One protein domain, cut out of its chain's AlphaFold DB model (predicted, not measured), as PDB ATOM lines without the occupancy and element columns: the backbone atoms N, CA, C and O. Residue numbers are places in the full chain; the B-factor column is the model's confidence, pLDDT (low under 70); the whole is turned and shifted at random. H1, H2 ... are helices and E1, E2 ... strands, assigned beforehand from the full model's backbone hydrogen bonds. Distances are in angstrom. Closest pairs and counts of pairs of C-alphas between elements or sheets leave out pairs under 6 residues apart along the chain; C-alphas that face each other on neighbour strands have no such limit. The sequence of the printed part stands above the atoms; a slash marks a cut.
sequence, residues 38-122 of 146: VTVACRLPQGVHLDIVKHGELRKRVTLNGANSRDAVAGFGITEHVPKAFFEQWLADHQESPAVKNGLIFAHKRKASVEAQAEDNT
ATOM      1  N   VAL A  38     160.635 204.329 184.622       94.69
ATOM      2  CA  VAL A  38     161.581 205.437 184.581       94.69
ATOM      3  C   VAL A  38     161.680 206.063 185.963       94.69
ATOM      4  O   VAL A  38     160.757 205.992 186.779       94.69
ATOM      5  N   THR A  39     162.820 206.687 186.210       95.12
ATOM      6  CA  THR A  39     163.036 207.556 187.356       95.12
ATOM      7  C   THR A  39     162.782 208.987 186.909       95.12
ATOM      8  O   THR A  39     163.346 209.431 185.909       95.12
ATOM      9  N   VAL A  40     161.926 209.697 187.636       94.69
ATOM     10  CA  VAL A  40     161.520 211.071 187.329       94.69
ATOM     11  C   VAL A  40     162.097 212.011 188.384       94.69
ATOM     12  O   VAL A  40     161.995 211.731 189.578       94.69
ATOM     13  N   ALA A  41     162.686 213.119 187.944       94.12
ATOM     14  CA  ALA A  41     163.092 214.239 188.783       94.12
ATOM     15  C   ALA A  41     162.072 215.377 188.700       94.12
ATOM     16  O   ALA A  41     161.522 215.647 187.631       94.12
ATOM     17  N   CYS A  42     161.859 216.075 189.815       94.81
ATOM     18  CA  CYS A  42     160.981 217.237 189.896       94.81
ATOM     19  C   CYS A  42     161.563 218.328 190.809       94.81
ATOM     20  O   CYS A  42     161.777 218.124 192.002       94.81
ATOM     21  N   ARG A  43     161.788 219.526 190.257       93.19
ATOM     22  CA  ARG A  43     162.360 220.689 190.965       93.19
ATOM     23  C   ARG A  43     161.354 221.448 191.830       93.19
ATOM     24  O   ARG A  43     161.724 222.382 192.539       93.19
ATOM     25  N   LEU A  44     160.065 221.121 191.738       92.12
ATOM     26  CA  LEU A  44     159.024 221.859 192.453       92.12
ATOM     27  C   LEU A  44     159.132 221.591 193.964       92.12
ATOM     28  O   LEU A  44     159.259 220.429 194.347       92.12
ATOM     29  N   PRO A  45     159.043 222.606 194.848       89.50
ATOM     30  CA  PRO A  45     159.276 222.426 196.286       89.50
ATOM     31  C   PRO A  45     158.403 221.350 196.934       89.50
ATOM     32  O   PRO A  45     158.885 220.573 197.752       89.50
ATOM     33  N   GLN A  46     157.126 221.293 196.552       90.12
ATOM     34  CA  GLN A  46     156.138 220.347 197.085       90.12
ATOM     35  C   GLN A  46     155.917 219.124 196.182       90.12
ATOM     36  O   GLN A  46     155.065 218.292 196.479       90.12
ATOM     37  N   GLY A  47     156.662 219.006 195.080       91.31
ATOM     38  CA  GLY A  47     156.391 218.006 194.052       91.31
ATOM     39  C   GLY A  47     155.140 218.349 193.244       91.31
ATOM     40  O   GLY A  47     154.705 219.502 193.209       91.31
ATOM     41  N   VAL A  48     154.585 217.355 192.550       92.56
ATOM     42  CA  VAL A  48     153.370 217.517 191.737       92.56
ATOM     43  C   VAL A  48     152.669 216.178 191.522       92.56
ATOM     44  O   VAL A  48     153.311 215.128 191.488       92.56
ATOM     45  N   HIS A  49     151.350 216.211 191.346       92.31
ATOM     46  CA  HIS A  49     150.582 215.059 190.887       92.31
ATOM     47  C   HIS A  49     150.479 215.083 189.363       92.31
ATOM     48  O   HIS A  49     149.957 216.034 188.782       92.31
ATOM     49  N   LEU A  50     150.987 214.037 188.720       91.44
ATOM     50  CA  LEU A  50     150.781 213.804 187.301       91.44
ATOM     51  C   LEU A  50     149.445 213.092 187.135       91.44
ATOM     52  O   LEU A  50     149.278 211.974 187.630       91.44
ATOM     53  N   ASP A  51     148.523 213.735 186.435       90.56
ATOM     54  CA  ASP A  51     147.186 213.223 186.175       90.56
ATOM     55  C   ASP A  51     146.989 213.040 184.673       90.56
ATOM     56  O   ASP A  51     147.293 213.928 183.878       90.56
ATOM     57  N   ILE A  52     146.450 211.888 184.279       86.19
ATOM     58  CA  ILE A  52     145.946 211.680 182.920       86.19
ATOM     59  C   ILE A  52     144.425 211.641 183.005       86.19
ATOM     60  O   ILE A  52     143.850 210.722 183.593       86.19
ATOM     61  N   VAL A  53     143.774 212.639 182.413       82.31
ATOM     62  CA  VAL A  53     142.314 212.736 182.333       82.31
ATOM     63  C   VAL A  53     141.893 212.401 180.907       82.31
ATOM     64  O   VAL A  53     142.365 213.019 179.958       82.31
ATOM     65  N   LYS A  54     141.003 211.420 180.730       78.50
ATOM     66  CA  LYS A  54     140.406 211.103 179.421       78.50
ATOM     67  C   LYS A  54     138.893 211.119 179.550       78.50
ATOM     68  O   LYS A  54     138.358 210.471 180.439       78.50
ATOM     69  N   HIS A  55     138.219 211.840 178.654       76.50
ATOM     70  CA  HIS A  55     136.758 212.019 178.668       76.50
ATOM     71  C   HIS A  55     136.199 212.583 179.989       76.50
ATOM     72  O   HIS A  55     135.094 212.246 180.388       76.50
ATOM     73  N   GLY A  56     136.956 213.449 180.668       75.75
ATOM     74  CA  GLY A  56     136.533 214.046 181.941       75.75
ATOM     75  C   GLY A  56     136.709 213.140 183.165       75.75
ATOM     76  O   GLY A  56     136.421 213.574 184.275       75.75
ATOM     77  N   GLU A  57     137.233 211.924 182.994       77.12
ATOM     78  CA  GLU A  57     137.499 210.985 184.084       77.12
ATOM     79  C   GLU A  57     139.007 210.834 184.335       77.12
ATOM     80  O   GLU A  57     139.808 210.680 183.401       77.12
ATOM     81  N   LEU A  58     139.403 210.871 185.612       76.88
ATOM     82  CA  LEU A  58     140.785 210.652 186.039       76.88
ATOM     83  C   LEU A  58     141.155 209.179 185.831       76.88
ATOM     84  O   LEU A  58     140.643 208.300 186.518       76.88
ATOM     85  N   ARG A  59     142.071 208.904 184.899       80.75
ATOM     86  CA  ARG A  59     142.521 207.538 184.594       80.75
ATOM     87  C   ARG A  59     143.535 207.037 185.609       80.75
ATOM     88  O   ARG A  59     143.452 205.902 186.066       80.75
ATOM     89  N   LYS A  60     144.539 207.859 185.903       84.81
ATOM     90  CA  LYS A  60     145.661 207.501 186.771       84.81
ATOM     91  C   LYS A  60     146.310 208.766 187.312       84.81
ATOM     92  O   LYS A  60     146.451 209.740 186.573       84.81
ATOM     93  N   ARG A  61     146.719 208.695 188.579       89.44
ATOM     94  CA  ARG A  61     147.486 209.718 189.290       89.44
ATOM     95  C   ARG A  61     148.803 209.123 189.768       89.44
ATOM     96  O   ARG A  61     148.801 208.052 190.373       89.44
ATOM     97  N   VAL A  62     149.906 209.822 189.531       90.81
ATOM     98  CA  VAL A  62     151.224 209.502 190.100       90.81
ATOM     99  C   VAL A  62     151.755 210.733 190.819       90.81
ATOM    100  O   VAL A  62     151.790 211.819 190.250       90.81
ATOM    101  N   THR A  63     152.162 210.575 192.075       93.81
ATOM    102  CA  THR A  63     152.738 211.662 192.877       93.81
ATOM    103  C   THR A  63     154.247 211.683 192.704       93.81
ATOM    104  O   THR A  63     154.909 210.690 193.002       93.81
ATOM    105  N   LEU A  64     154.782 212.812 192.248       93.50
ATOM    106  CA  LEU A  64     156.217 213.058 192.227       93.50
ATOM    107  C   LEU A  64     156.666 213.741 193.513       93.50
ATOM    108  O   LEU A  64     155.987 214.625 194.036       93.50
ATOM    109  N   ASN A  65     157.854 213.362 193.960       94.19
ATOM    110  CA  ASN A  65     158.557 213.994 195.062       94.19
ATOM    111  C   ASN A  65     159.044 215.386 194.656       94.19
ATOM    112  O   ASN A  65     159.341 215.634 193.492       94.19
ATOM    113  N   GLY A  66     159.125 216.295 195.622       91.69
ATOM    114  CA  GLY A  66     159.577 217.664 195.405       91.69
ATOM    115  C   GLY A  66     160.997 217.916 195.881       91.69
ATOM    116  O   GLY A  66     161.626 217.061 196.496       91.69
ATOM    117  N   ALA A  67     161.477 219.141 195.675       90.75
ATOM    118  CA  ALA A  67     162.775 219.591 196.177       90.75
ATOM    119  C   ALA A  67     162.911 219.486 197.707       90.75
ATOM    120  O   ALA A  67     164.015 219.325 198.212       90.75
ATOM    121  N   ASN A  68     161.796 219.573 198.443       89.50
ATOM    122  CA  ASN A  68     161.787 219.462 199.904       89.50
ATOM    123  C   ASN A  68     161.716 218.004 200.395       89.50
ATOM    124  O   ASN A  68     161.660 217.766 201.602       89.50
ATOM    125  N   SER A  69     161.664 217.024 199.490       89.94
ATOM    126  CA  SER A  69     161.669 215.609 199.858       89.94
ATOM    127  C   SER A  69     163.033 215.197 200.417       89.94
ATOM    128  O   SER A  69     164.071 215.708 200.009       89.94
ATOM    129  N   ARG A  70     163.036 214.236 201.349       87.88
ATOM    130  CA  ARG A  70     164.262 213.754 202.016       87.88
ATOM    131  C   ARG A  70     165.284 213.172 201.039       87.88
ATOM    132  O   ARG A  70     166.478 213.299 201.269       87.88
ATOM    133  N   ASP A  71     164.792 212.562 199.969       86.06
ATOM    134  CA  ASP A  71     165.576 211.911 198.918       86.06
ATOM    135  C   ASP A  71     165.841 212.837 197.717       86.06
ATOM    136  O   ASP A  71     166.142 212.366 196.620       86.06
ATOM    137  N   ALA A  72     165.670 214.154 197.883       89.69
ATOM    138  CA  ALA A  72     165.960 215.109 196.825       89.69
ATOM    139  C   ALA A  72     167.472 215.222 196.582       89.69
ATOM    140  O   ALA A  72     168.265 215.337 197.517       89.69
ATOM    141  N   VAL A  73     167.861 215.246 195.310       90.69
ATOM    142  CA  VAL A  73     169.250 215.386 194.866       90.69
ATOM    143  C   VAL A  73     169.380 216.703 194.122       90.69
ATOM    144  O   VAL A  73     168.591 216.982 193.223       90.69
ATOM    145  N   ALA A  74     170.341 217.540 194.526       89.69
ATOM    146  CA  ALA A  74     170.603 218.839 193.894       89.69
ATOM    147  C   ALA A  74     169.358 219.753 193.778       89.69
ATOM    148  O   ALA A  74     169.204 220.539 192.847       89.69
ATOM    149  N   GLY A  75     168.428 219.638 194.732       88.75
ATOM    150  CA  GLY A  75     167.170 220.380 194.718       88.75
ATOM    151  C   GLY A  75     166.066 219.757 193.860       88.75
ATOM    152  O   GLY A  75     164.997 220.348 193.771       88.75
ATOM    153  N   PHE A  76     166.256 218.578 193.271       93.38
ATOM    154  CA  PHE A  76     165.218 217.835 192.557       93.38
ATOM    155  C   PHE A  76     164.735 216.646 193.385       93.38
ATOM    156  O   PHE A  76     165.523 215.789 193.774       93.38
ATOM    157  N   GLY A  77     163.429 216.558 193.621       94.12
ATOM    158  CA  GLY A  77     162.810 215.369 194.190       94.12
ATOM    159  C   GLY A  77     162.859 214.216 193.199       94.12
ATOM    160  O   GLY A  77     162.470 214.380 192.043       94.12
ATOM    161  N   ILE A  78     163.339 213.060 193.649       94.44
ATOM    162  CA  ILE A  78     163.488 211.867 192.814       94.44
ATOM    163  C   ILE A  78     162.360 210.885 193.124       94.44
ATOM    164  O   ILE A  78     162.108 210.551 194.284       94.44
ATOM    165  N   THR A  79     161.676 210.407 192.090       94.38
ATOM    166  CA  THR A  79     160.644 209.370 192.193       94.38
ATOM    167  C   THR A  79     160.985 208.224 191.255       94.38
ATOM    168  O   THR A  79     161.066 208.390 190.039       94.38
ATOM    169  N   GLU A  80     161.210 207.049 191.833       92.88
ATOM    170  CA  GLU A  80     161.551 205.824 191.111       92.88
ATOM    171  C   GLU A  80     160.280 205.029 190.757       92.88
ATOM    172  O   GLU A  80     159.208 205.264 191.315       92.88
ATOM    173  N   HIS A  81     160.400 204.071 189.834       90.81
ATOM    174  CA  HIS A  81     159.321 203.151 189.441       90.81
ATOM    175  C   HIS A  81     158.088 203.798 188.776       90.81
ATOM    176  O   HIS A  81     156.995 203.229 188.803       90.81
ATOM    177  N   VAL A  82     158.242 204.952 188.121       91.06
ATOM    178  CA  VAL A  82     157.144 205.558 187.353       91.06
ATOM    179  C   VAL A  82     156.984 204.802 186.028       91.06
ATOM    180  O   VAL A  82     157.973 204.639 185.316       91.06
ATOM    181  N   PRO A  83     155.783 204.330 185.641       91.69
ATOM    182  CA  PRO A  83     155.609 203.630 184.371       91.69
ATOM    183  C   PRO A  83     155.960 204.538 183.188       91.69
ATOM    184  O   PRO A  83     155.429 205.646 183.069       91.69
ATOM    185  N   LYS A  84     156.830 204.065 182.294       90.69
ATOM    186  CA  LYS A  84     157.335 204.856 181.165       90.69
ATOM    187  C   LYS A  84     156.210 205.346 180.253       90.69
ATOM    188  O   LYS A  84     156.124 206.539 179.989       90.69
ATOM    189  N   ALA A  85     155.312 204.447 179.841       89.38
ATOM    190  CA  ALA A  85     154.200 204.790 178.952       89.38
ATOM    191  C   ALA A  85     153.248 205.827 179.571       89.38
ATOM    192  O   ALA A  85     152.688 206.660 178.861       89.38
ATOM    193  N   PHE A  86     153.082 205.797 180.897       90.38
ATOM    194  CA  PHE A  86     152.321 206.814 181.617       90.38
ATOM    195  C   PHE A  86     153.017 208.178 181.541       90.38
ATOM    196  O   PHE A  86     152.378 209.163 181.185       90.38
ATOM    197  N   PHE A  87     154.319 208.237 181.839       90.75
ATOM    198  CA  PHE A  87     155.061 209.497 181.838       90.75
ATOM    199  C   PHE A  87     155.153 210.115 180.438       90.75
ATOM    200  O   PHE A  87     154.941 211.313 180.293       90.75
ATOM    201  N   GLU A  88     155.394 209.308 179.402       90.88
ATOM    202  CA  GLU A  88     155.435 209.776 178.009       90.88
ATOM    203  C   GLU A  88     154.079 210.320 177.544       90.88
ATOM    204  O   GLU A  88     154.029 211.371 176.908       90.88
ATOM    205  N   GLN A  89     152.972 209.656 177.902       90.75
ATOM    206  CA  GLN A  89     151.635 210.173 177.606       90.75
ATOM    207  C   GLN A  89     151.372 211.486 178.344       90.75
ATOM    208  O   GLN A  89     150.978 212.463 177.717       90.75
ATOM    209  N   TRP A  90     151.650 211.535 179.650       91.19
ATOM    210  CA  TRP A  90     151.498 212.766 180.421       91.19
ATOM    211  C   TRP A  90     152.324 213.911 179.821       91.19
ATOM    212  O   TRP A  90     151.817 215.024 179.696       91.19
ATOM    213  N   LEU A  91     153.558 213.634 179.394       91.38
ATOM    214  CA  LEU A  91     154.447 214.619 178.784       91.38
ATOM    215  C   LEU A  91     153.926 215.101 177.425       91.38
ATOM    216  O   LEU A  91     154.058 216.283 177.128       91.38
ATOM    217  N   ALA A  92     153.282 214.239 176.634       90.31
ATOM    218  CA  ALA A  92     152.628 214.644 175.391       90.31
ATOM    219  C   ALA A  92     151.472 215.631 175.643       90.31
ATOM    220  O   ALA A  92     151.374 216.640 174.942       90.31
ATOM    221  N   ASP A  93     150.652 215.373 176.667       88.44
ATOM    222  CA  ASP A  93     149.534 216.235 177.071       88.44
ATOM    223  C   ASP A  93     149.997 217.537 177.774       88.44
ATOM    224  O   ASP A  93     149.336 218.568 177.671       88.44
ATOM    225  N   HIS A  94     151.143 217.519 178.469       89.38
ATOM    226  CA  HIS A  94     151.617 218.619 179.331       89.38
ATOM    227  C   HIS A  94     152.933 219.262 178.873       89.38
ATOM    228  O   HIS A  94     153.547 220.017 179.635       89.38
ATOM    229  N   GLN A  95     153.359 219.021 177.629       89.56
ATOM    230  CA  GLN A  95     154.579 219.603 177.048       89.56
ATOM    231  C   GLN A  95     154.601 221.132 177.127       89.56
ATOM    232  O   GLN A  95     155.657 221.755 177.196       89.56
ATOM    233  N   GLU A  96     153.418 221.748 177.135       88.88
ATOM    234  CA  GLU A  96     153.273 223.193 177.183       88.88
ATOM    235  C   GLU A  96     153.339 223.784 178.586       88.88
ATOM    236  O   GLU A  96     153.447 225.006 178.721       88.88
ATOM    237  N   SER A  97     153.298 222.934 179.614       86.88
ATOM    238  CA  SER A  97     153.364 223.371 180.997       86.88
ATOM    239  C   SER A  97     154.708 224.049 181.286       86.88
ATOM    240  O   SER A  97     155.757 223.617 180.795       86.88
ATOM    241  N   PRO A  98     154.724 225.097 182.127       88.25
ATOM    242  CA  PRO A  98     155.963 225.774 182.496       88.25
ATOM    243  C   PRO A  98     156.942 224.835 183.209       88.25
ATOM    244  O   PRO A  98     158.149 225.041 183.130       88.25
ATOM    245  N   ALA A  99     156.454 223.787 183.878       87.31
ATOM    246  CA  ALA A  99     157.308 222.800 184.526       87.31
ATOM    247  C   ALA A  99     158.106 221.959 183.517       87.31
ATOM    248  O   ALA A  99     159.292 221.714 183.730       87.31
ATOM    249  N   VAL A 100     157.491 221.571 182.398       89.88
ATOM    250  CA  VAL A 100     158.173 220.807 181.345       89.88
ATOM    251  C   VAL A 100     159.037 221.728 180.477       89.88
ATOM    252  O   VAL A 100     160.207 221.428 180.259       89.88
ATOM    253  N   LYS A 101     158.520 222.896 180.062       90.81
ATOM    254  CA  LYS A 101     159.260 223.864 179.225       90.81
ATOM    255  C   LYS A 101     160.544 224.378 179.878       90.81
ATOM    256  O   LYS A 101     161.540 224.561 179.191       90.81
ATOM    257  N   ASN A 102     160.528 224.596 181.193       89.38
ATOM    258  CA  ASN A 102     161.696 225.080 181.929       89.38
ATOM    259  C   ASN A 102     162.606 223.949 182.438       89.38
ATOM    260  O   ASN A 102     163.484 224.215 183.249       89.38
ATOM    261  N   GLY A 103     162.385 222.692 182.033       89.06
ATOM    262  CA  GLY A 103     163.213 221.563 182.474       89.06
ATOM    263  C   GLY A 103     163.114 221.257 183.975       89.06
ATOM    264  O   GLY A 103     164.007 220.630 184.536       89.06
ATOM    265  N   LEU A 104     162.034 221.683 184.642       91.88
ATOM    266  CA  LEU A 104     161.808 221.415 186.067       91.88
ATOM    267  C   LEU A 104     161.393 219.963 186.320       91.88
ATOM    268  O   LEU A 104     161.525 219.490 187.446       91.88
ATOM    269  N   ILE A 105     160.869 219.277 185.302       93.31
ATOM    270  CA  ILE A 105     160.477 217.868 185.359       93.31
ATOM    271  C   ILE A 105     161.112 217.136 184.179       93.31
ATOM    272  O   ILE A 105     160.887 217.503 183.027       93.31
ATOM    273  N   PHE A 106     161.878 216.086 184.461       93.38
ATOM    274  CA  PHE A 106     162.509 215.237 183.451       93.38
ATOM    275  C   PHE A 106     162.654 213.804 183.968       93.38
ATOM    276  O   PHE A 106     162.530 213.555 185.166       93.38
ATOM    277  N   ALA A 107     162.910 212.847 183.075       93.81
ATOM    278  CA  ALA A 107     163.013 211.441 183.446       93.81
ATOM    279  C   ALA A 107     164.115 210.710 182.677       93.81
ATOM    280  O   ALA A 107     164.346 210.985 181.502       93.81
ATOM    281  N   HIS A 108     164.734 209.722 183.329       94.38
ATOM    282  CA  HIS A 108     165.672 208.783 182.710       94.38
ATOM    283  C   HIS A 108     165.398 207.349 183.153       94.38
ATOM    284  O   HIS A 108     164.747 207.094 184.162       94.38
ATOM    285  N   LYS A 109     165.953 206.378 182.420       92.00
ATOM    286  CA  LYS A 109     165.848 204.949 182.766       92.00
ATOM    287  C   LYS A 109     166.604 204.564 184.042       92.00
ATOM    288  O   LYS A 109     166.314 203.532 184.636       92.00
ATOM    289  N   ARG A 110     167.643 205.318 184.408       91.12
ATOM    290  CA  ARG A 110     168.569 204.992 185.504       91.12
ATOM    291  C   ARG A 110     168.644 206.174 186.455       91.12
ATOM    292  O   ARG A 110     168.893 207.287 185.996       91.12
ATOM    293  N   LYS A 111     168.533 205.906 187.756       91.75
ATOM    294  CA  LYS A 111     168.653 206.909 188.821       91.75
ATOM    295  C   LYS A 111     169.918 207.767 188.691       91.75
ATOM    296  O   LYS A 111     169.797 208.978 188.601       91.75
ATOM    297  N   ALA A 112     171.081 207.143 188.497       92.12
ATOM    298  CA  ALA A 112     172.354 207.855 188.337       92.12
ATOM    299  C   ALA A 112     172.354 208.896 187.198       92.12
ATOM    300  O   ALA A 112     172.984 209.939 187.308       92.12
ATOM    301  N   SER A 113     171.626 208.635 186.104       93.00
ATOM    302  CA  SER A 113     171.505 209.593 184.995       93.00
ATOM    303  C   SER A 113     170.594 210.768 185.348       93.00
ATOM    304  O   SER A 113     170.810 211.877 184.870       93.00
ATOM    305  N   VAL A 114     169.570 210.524 186.172       93.06
ATOM    306  CA  VAL A 114     168.703 211.579 186.706       93.06
ATOM    307  C   VAL A 114     169.479 212.455 187.679       93.06
ATOM    308  O   VAL A 114     169.402 213.672 187.575       93.06
ATOM    309  N   GLU A 115     170.238 211.842 188.586       92.19
ATOM    310  CA  GLU A 115     171.053 212.536 189.583       92.19
ATOM    311  C   GLU A 115     172.101 213.425 188.910       92.19
ATOM    312  O   GLU A 115     172.136 214.618 189.186       92.19
ATOM    313  N   ALA A 116     172.847 212.897 187.935       94.19
ATOM    314  CA  ALA A 116     173.834 213.680 187.192       94.19
ATOM    315  C   ALA A 116     173.213 214.894 186.474       94.19
ATOM    316  O   ALA A 116     173.767 215.990 186.505       94.19
ATOM    317  N   GLN A 117     172.037 214.732 185.854       92.44
ATOM    318  CA  GLN A 117     171.345 215.860 185.226       92.44
ATOM    319  C   GLN A 117     170.764 216.837 186.261       92.44
ATOM    320  O   GLN A 117     170.700 218.036 185.997       92.44
ATOM    321  N   ALA A 118     170.325 216.354 187.423       91.25
ATOM    322  CA  ALA A 118     169.862 217.213 188.508       91.25
ATOM    323  C   ALA A 118     171.010 218.083 189.040       91.25
ATOM    324  O   ALA A 118     170.815 219.279 189.240       91.25
ATOM    325  N   GLU A 119     172.207 217.508 189.193       91.25
ATOM    326  CA  GLU A 119     173.420 218.232 189.587       91.25
ATOM    327  C   GLU A 119     173.801 219.309 188.564       91.25
ATOM    328  O   GLU A 119     174.052 220.453 188.950       91.25
ATOM    329  N   ASP A 120     173.749 218.989 187.267       92.12
ATOM    330  CA  ASP A 120     174.009 219.951 186.183       92.12
ATOM    331  C   ASP A 120     172.999 221.118 186.173       92.12
ATOM    332  O   ASP A 120     173.326 222.244 185.807       92.12
ATOM    333  N   ASN A 121     171.775 220.879 186.659       88.69
ATOM    334  CA  ASN A 121     170.693 221.865 186.705       88.69
ATOM    335  C   ASN A 121     170.445 222.461 188.102       88.69
ATOM    336  O   ASN A 121     169.381 223.035 188.340       88.69
ATOM    337  N   THR A 122     171.404 222.372 189.029       85.81
ATOM    338  CA  THR A 122     171.249 222.891 190.406       85.81
ATOM    339  C   THR A 122     170.880 224.382 190.436       85.81
ATOM    340  O   THR A 122     170.066 224.823 191.252       85.81
TER     341      THR A 122
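AT A GLANCE: This is residues 38 to 122 of the 146 residues of an uncharacterized protein of Caballeronia cordobensis (UniProt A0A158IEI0). A small twisted sheet of three strands, E4, E1 and E5, has helix H1 over one face and helix H3 over the other, and a long hairpin of E2 and E3 runs away from the sheet to make one end of the longest axis, with H1 packing also on E2. The short helix H2 sits near the end of H1, where the chain turns back into E5. The printed part has 85 residues, with three named helices and five named strands in the order E1 E2 E3 E4 H1 H2 E5 H3; both sheets, E4 - E1 - E5 and E2 - E3, are antiparallel, and the class is mixed, helices and strands. The whole is compact, with a radius of gyration of the C-alphas of 12.3 A, yet elongated in outline, spanning 39 by 22 by 21 A.

HOW THE PARTS SIT: Begin at the inner strand E1, residues 38 to 42, between the edge strands E4, residues 77 to 83, and E5, residues 105 to 108. Look for N 40 and O 79 at 2.9 A on the E4 side, and N 41 and O 106 at 2.8 A on the E5 side. The sheet is strongly twisted, only just, with C-alphas up to 4.3 A off its best plane. H3, residues 111 to 120, is on the sheet at a height of 9.1 A, along the strands; its closest C-alpha to E1 is Lys 111, 5.8 A from that of Thr 39. On the opposite face find H1, residues 84 to 94, at a height of 10.8 A, over E1 and E5: three layers, helices on both faces of a sheet. E4, H1, H2, residues 98 to 101, and E5 form a split strand-helix-strand unit, two same-way strands with E1 between them, its crossover right-handed. H2 only grazes the sheet, with residues 98 to 100. E2, residues 48 to 54, and E3, residues 57 to 64, form a hairpin, with N 50 and O 62 at 2.8 A. The closest C-alphas of E2 and H1 are Ile 52 and Trp 90, 6.2 A; those of E3 and E4 are Leu 64 and Thr 79, 5.8 A. H1 and H3 are apart. Every O i to N i+4 pair is within hydrogen-bond range in H1 and H3; H2 is too short for such a pair.

IN THESE COORDINATES: Find C-alpha 38 at (161.581, 205.437, 184.581), where E1 begins its 13.0 A. E2 runs 19.0 A and E3 20.5 A, bending by 51 degrees at residue 60; E4 runs 16.9 A and E5 10.8 A. H1 covers 15.0 A, H2 5.0 A, and H3 14.3 A, ending at C-alpha 120, (174.009, 219.951, 186.183).

THE WHOLE: The C-alphas farthest apart are those of His 55 and Asp 120, 38.8 A. The printed part has no cut; the link from E3 to E4, residues 65 to 76, is long, and the other links are tight. Mean pLDDT of the printed part is 90.1, and no printed residue is under 70.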